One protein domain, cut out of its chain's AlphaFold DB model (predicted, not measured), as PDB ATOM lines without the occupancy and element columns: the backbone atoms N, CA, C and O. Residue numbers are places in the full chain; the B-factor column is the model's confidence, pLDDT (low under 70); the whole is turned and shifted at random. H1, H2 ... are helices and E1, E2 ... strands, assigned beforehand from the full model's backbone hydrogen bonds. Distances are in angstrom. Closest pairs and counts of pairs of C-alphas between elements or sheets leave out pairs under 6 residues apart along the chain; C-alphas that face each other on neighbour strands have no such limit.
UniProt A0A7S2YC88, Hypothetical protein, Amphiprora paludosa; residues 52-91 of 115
ATOM      1  N   MET A  52     -25.868  23.639  -7.166       95.00
ATOM      2  CA  MET A  52     -26.131  22.972  -5.901       95.00
ATOM      3  C   MET A  52     -25.478  21.592  -5.923       95.00
ATOM      4  O   MET A  52     -25.646  20.837  -6.884       95.00
ATOM      5  N   ALA A  53     -24.750  21.270  -4.858       96.06
ATOM      6  CA  ALA A  53     -24.172  19.959  -4.613       96.06
ATOM      7  C   ALA A  53     -24.801  19.342  -3.357       96.06
ATOM      8  O   ALA A  53     -25.161  20.056  -2.419       96.06
ATOM      9  N   LEU A  54     -24.936  18.021  -3.348       96.19
ATOM     10  CA  LEU A  54     -25.478  17.237  -2.254       96.19
ATOM     11  C   LEU A  54     -24.445  16.210  -1.801       96.19
ATOM     12  O   LEU A  54     -24.002  15.376  -2.587       96.19
ATOM     13  N   VAL A  55     -24.151  16.246  -0.505       96.69
ATOM     14  CA  VAL A  55     -23.430  15.199   0.219       96.69
ATOM     15  C   VAL A  55     -24.402  14.650   1.253       96.69
ATOM     16  O   VAL A  55     -24.895  15.394   2.104       96.69
ATOM     17  N   SER A  56     -24.771  13.377   1.135       94.06
ATOM     18  CA  SER A  56     -25.779  12.777   2.008       94.06
ATOM     19  C   SER A  56     -25.607  11.269   2.129       94.06
ATOM     20  O   SER A  56     -25.494  10.571   1.127       94.06
ATOM     21  N   GLU A  57     -25.704  10.767   3.361       92.12
ATOM     22  CA  GLU A  57     -25.860   9.334   3.654       92.12
ATOM     23  C   GLU A  57     -27.321   8.861   3.512       92.12
ATOM     24  O   GLU A  57     -27.604   7.664   3.499       92.12
ATOM     25  N   GLY A  58     -28.275   9.800   3.476       89.00
ATOM     26  CA  GLY A  58     -29.712   9.511   3.501       89.00
ATOM     27  C   GLY A  58     -30.408   9.616   2.147       89.00
ATOM     28  O   GLY A  58     -31.527   9.120   2.013       89.00
ATOM     29  N   LEU A  59     -29.769  10.260   1.172       89.81
ATOM     30  CA  LEU A  59     -30.272  10.447  -0.184       89.81
ATOM     31  C   LEU A  59     -29.296   9.828  -1.173       89.81
ATOM     32  O   LEU A  59     -28.081   9.929  -1.017       89.81
ATOM     33  N   THR A  60     -29.847   9.180  -2.186       92.38
ATOM     34  CA  THR A  60     -29.057   8.498  -3.205       92.38
ATOM     35  C   THR A  60     -28.598   9.471  -4.285       92.38
ATOM     36  O   THR A  60     -29.169  10.550  -4.471       92.38
ATOM     37  N   LYS A  61     -27.615   9.047  -5.085       94.69
ATOM     38  CA  LYS A  61     -27.253   9.748  -6.320       94.69
ATOM     39  C   LYS A  61     -28.453   9.934  -7.257       94.69
ATOM     40  O   LYS A  61     -28.592  10.991  -7.857       94.69
ATOM     41  N   GLN A  62     -29.347   8.946  -7.348       94.12
ATOM     42  CA  GLN A  62     -30.555   9.054  -8.169       94.12
ATOM     43  C   GLN A  62     -31.496  10.156  -7.664       94.12
ATOM     44  O   GLN A  62     -32.074  10.885  -8.472       94.12
ATOM     45  N   ASP A  63     -31.637  10.307  -6.345       93.25
ATOM     46  CA  ASP A  63     -32.409  11.407  -5.766       93.25
ATOM     47  C   ASP A  63     -31.763  12.749  -6.121       93.25
ATOM     48  O   ASP A  63     -32.455  13.664  -6.559       93.25
ATOM     49  N   ALA A  64     -30.438  12.867  -5.981       94.94
ATOM     50  CA  ALA A  64     -29.698  14.080  -6.332       94.94
ATOM     51  C   ALA A  64     -29.878  14.460  -7.808       94.94
ATOM     52  O   ALA A  64     -30.247  15.598  -8.102       94.94
ATOM     53  N   ASP A  65     -29.711  13.490  -8.710       95.19
ATOM     54  CA  ASP A  65     -29.908  13.658 -10.150       95.19
ATOM     55  C   ASP A  65     -31.356  14.106 -10.444       95.19
ATOM     56  O   ASP A  65     -31.577  15.051 -11.200       95.19
ATOM     57  N   THR A  66     -32.345  13.505  -9.768       95.00
ATOM     58  CA  THR A  66     -33.767  13.891  -9.874       95.00
ATOM     59  C   THR A  66     -34.007  15.328  -9.408       95.00
ATOM     60  O   THR A  66     -34.799  16.047 -10.007       95.00
ATOM     61  N   MET A  67     -33.316  15.773  -8.357       95.25
ATOM     62  CA  MET A  67     -33.429  17.129  -7.802       95.25
ATOM     63  C   MET A  67     -32.646  18.178  -8.608       95.25
ATOM     64  O   MET A  67     -32.798  19.378  -8.355       95.25
ATOM     65  N   GLY A  68     -31.816  17.746  -9.564       95.31
ATOM     66  CA  GLY A  68     -30.908  18.602 -10.327       95.31
ATOM     67  C   GLY A  68     -29.686  19.060  -9.527       95.31
ATOM     68  O   GLY A  68     -29.201  20.173  -9.740       95.31
ATOM     69  N   PHE A  69     -29.225  18.254  -8.569       96.31
ATOM     70  CA  PHE A  69     -28.031  18.514  -7.761       96.31
ATOM     71  C   PHE A  69     -26.857  17.654  -8.231       96.31
ATOM     72  O   PHE A  69     -27.049  16.529  -8.685       96.31
ATOM     73  N   LEU A  70     -25.631  18.157  -8.072       96.00
ATOM     74  CA  LEU A  70     -24.443  17.309  -8.169       96.00
ATOM     75  C   LEU A  70     -24.350  16.419  -6.930       96.00
ATOM     76  O   LEU A  70     -24.478  16.922  -5.818       96.00
ATOM     77  N   TYR A  71     -24.113  15.123  -7.100       97.44
ATOM     78  CA  TYR A  71     -23.887  14.212  -5.979       97.44
ATOM     79  C   TYR A  71     -22.394  14.004  -5.741       97.44
ATOM     80  O   TYR A  71     -21.669  13.707  -6.689       97.44
ATOM     81  N   HIS A  72     -21.975  14.098  -4.481       97.56
ATOM     82  CA  HIS A  72     -20.627  13.754  -4.033       97.56
ATOM     83  C   HIS A  72     -20.700  12.888  -2.778       97.56
ATOM     84  O   HIS A  72     -21.625  13.020  -1.971       97.56
ATOM     85  N   GLU A  73     -19.713  12.012  -2.602       95.19
ATOM     86  CA  GLU A  73     -19.667  11.120  -1.439       95.19
ATOM     87  C   GLU A  73     -19.141  11.839  -0.192       95.19
ATOM     88  O   GLU A  73     -19.495  11.480   0.931       95.19
ATOM     89  N   THR A  74     -18.324  12.878  -0.384       96.75
ATOM     90  CA  THR A  74     -17.659  13.610   0.702       96.75
ATOM     91  C   THR A  74     -17.775  15.123   0.533       96.75
ATOM     92  O   THR A  74     -17.966  15.639  -0.571       96.75
ATOM     93  N   ILE A  75     -17.655  15.851   1.648       96.06
ATOM     94  CA  ILE A  75     -17.669  17.322   1.648       96.06
ATOM     95  C   ILE A  75     -16.415  17.852   0.947       96.06
ATOM     96  O   ILE A  75     -16.490  18.816   0.191       96.06
ATOM     97  N   GLU A  76     -15.278  17.200   1.168       95.69
ATOM     98  CA  GLU A  76     -13.977  17.537   0.600       95.69
ATOM     99  C   GLU A  76     -14.015  17.518  -0.930       95.69
ATOM    100  O   GLU A  76     -13.596  18.481  -1.572       95.69
ATOM    101  N   GLU A  77     -14.580  16.458  -1.514       95.69
ATOM    102  CA  GLU A  77     -14.758  16.337  -2.962       95.69
ATOM    103  C   GLU A  77     -15.663  17.450  -3.511       95.69
ATOM    104  O   GLU A  77     -15.311  18.114  -4.487       95.69
ATOM    105  N   ALA A  78     -16.802  17.700  -2.856       96.31
ATOM    106  CA  ALA A  78     -17.745  18.731  -3.282       96.31
ATOM    107  C   ALA A  78     -17.114  20.136  -3.270       96.31
ATOM    108  O   ALA A  78     -17.335  20.929  -4.189       96.31
ATOM    109  N   VAL A  79     -16.313  20.449  -2.246       95.62
ATOM    110  CA  VAL A  79     -15.617  21.739  -2.123       95.62
ATOM    111  C   VAL A  79     -14.530  21.888  -3.184       95.62
ATOM    112  O   VAL A  79     -14.415  22.958  -3.784       95.62
ATOM    113  N   GLU A  80     -13.754  20.837  -3.447       94.06
ATOM    114  CA  GLU A  80     -12.701  20.867  -4.464       94.06
ATOM    115  C   GLU A  80     -13.285  21.101  -5.866       94.06
ATOM    116  O   GLU A  80     -12.848  22.004  -6.583       94.06
ATOM    117  N   VAL A  81     -14.348  20.375  -6.228       94.00
ATOM    118  CA  VAL A  81     -15.051  20.566  -7.509       94.00
ATOM    119  C   VAL A  81     -15.632  21.981  -7.621       94.00
ATOM    120  O   VAL A  81     -15.527  22.618  -8.675       94.00
ATOM    121  N   ALA A  82     -16.201  22.516  -6.537       94.38
ATOM    122  CA  ALA A  82     -16.716  23.883  -6.517       94.38
ATOM    123  C   ALA A  82     -15.604  24.930  -6.724       94.38
ATOM    124  O   ALA A  82     -15.785  25.867  -7.504       94.38
ATOM    125  N   ARG A  83     -14.437  24.764  -6.086       94.19
ATOM    126  CA  ARG A  83     -13.275  25.659  -6.250       94.19
ATOM    127  C   ARG A  83     -12.708  25.635  -7.661       94.19
ATOM    128  O   ARG A  83     -12.471  26.697  -8.239       94.19
ATOM    129  N   GLN A  84     -12.559  24.445  -8.242       92.00
ATOM    130  CA  GLN A  84     -12.123  24.285  -9.631       92.00
ATOM    131  C   GLN A  84     -13.051  25.027 -10.594       92.00
ATOM    132  O   GLN A  84     -12.585  25.738 -11.483       92.00
ATOM    133  N   ARG A  85     -14.370  24.935 -10.379       90.19
ATOM    134  CA  ARG A  85     -15.359  25.674 -11.170       90.19
ATOM    135  C   ARG A  85     -15.248  27.190 -10.997       90.19
ATOM    136  O   ARG A  85     -15.440  27.918 -11.969       90.19
ATOM    137  N   CYS A  86     -14.966  27.669  -9.789       90.88
ATOM    138  CA  CYS A  86     -14.731  29.092  -9.534       90.88
ATOM    139  C   CYS A  86     -13.422  29.608 -10.159       90.88
ATOM    140  O   CYS A  86     -13.244  30.818 -10.255       90.88
ATOM    141  N   GLY A  87     -12.526  28.716 -10.596       91.06
ATOM    142  CA  GLY A  87     -11.236  29.071 -11.189       91.06
ATOM    143  C   GLY A  87     -10.181  29.508 -10.170       91.06
ATOM    144  O   GLY A  87      -9.131  30.006 -10.568       91.06
ATOM    145  N   ASP A  88     -10.444  29.318  -8.874       91.44
ATOM    146  CA  ASP A  88      -9.540  29.698  -7.792       91.44
ATOM    147  C   ASP A  88      -9.494  28.602  -6.705       91.44
ATOM    148  O   ASP A  88     -10.461  28.426  -5.954       91.44
ATOM    149  N   PRO A  89      -8.373  27.865  -6.579       87.56
ATOM    150  CA  PRO A  89      -8.207  26.836  -5.553       87.56
ATOM    151  C   PRO A  89      -8.132  27.408  -4.127       87.56
ATOM    152  O   PRO A  89      -8.275  26.662  -3.159       87.56
ATOM    153  N   GLN A  90      -7.909  28.717  -3.980       90.25
ATOM    154  CA  GLN A  90      -7.862  29.424  -2.700       90.25
ATOM    155  C   GLN A  90      -9.134  30.234  -2.424       90.25
ATOM    156  O   GLN A  90      -9.172  30.980  -1.445       90.25
ATOM    157  N   ALA A  91     -10.191  30.056  -3.229       91.75
ATOM    158  CA  ALA A  91     -11.449  30.757  -3.020       91.75
ATOM    159  C   ALA A  91     -11.949  30.565  -1.570       91.75
ATOM    160  O   ALA A  91     -11.966  29.427  -1.059       91.75
TER     161      ALA A  91
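AT A GLANCE: This is residues 52 to 91 of the 115 residues of the protein "Hypothetical protein" of Amphiprora paludosa (UniProt A0A7S2YC88). A small flat slab of three parts in a row: a short two-stranded parallel sheet, E1 and E2, in the middle, the short helix H1 on one side of it and the longer helix H2 on the other. The sheet separates the two helices, and five residues with no named element, 87 to 91, follow H2 at the far end of the row from H1. The printed part has 40 residues, with two named strands and two named helices in the order E1, H1, E2, H2, and its class is mixed, helices and strands. It is only just loose, close to compact, with a radius of gyration of the C-alphas of 10.8 A, and the C-alphas span 30 by 17 by 8 A.

IN THESE COORDINATES: Strand E1 is residues 53 to 55, and its first C-alpha, that of Ala 53, is at (-24.172, 19.959, -4.613). Helix H1 is residues 61 to 67 and measures 9.7 A from first to last C-alpha. Strand E2 is residues 70 to 72; E1 measures 6.8 A and E2 6.7 A in the same way. Helix H2, residues 75 to 86, is the longest helix at 16.5 A, running from C-alpha 75 at (-17.669, 17.322, 1.648) to C-alpha 86 at (-14.731, 29.092, -9.534).

HOW THE PARTS SIT: E1 and E2 are parallel neighbour strands, with 29 degrees between their directions. The C-alphas of Ala 53 and Leu 70 face each other at 4.4 A. N 54 and O 70 are within hydrogen-bond range at 2.7 A, and so are N 72 and O 54 at 3.1 A. E1, H1 and E2 form a strand-helix-strand unit, two parallel neighbour strands with a helix between them along the chain, and its crossover is right-handed. The closest C-alphas of H1 and E2 are those of Lys 61 and Tyr 71, 5.6 A apart; those of H1 and E1 are of Ala 64 and Leu 54, at 6.7 A. For H2 the closest C-alphas to E2 are those of Ala 78 and His 72, 5.8 A, and to E1 those of Ile 75 and Val 55, 6.3 A. H1 and H2 are apart. In both helices every O i to N i+4 pair is within hydrogen-bond range.

THE WHOLE: The outline is flat, and the two C-alphas farthest apart, those of Thr 66 and Gln 90, are separated by 31.0 A. The printed part has no cut. The links E1 to H1, H1 to E2 and E2 to H2 are tight. The mean pLDDT of the printed part is 94.0, and no printed residue is under 70.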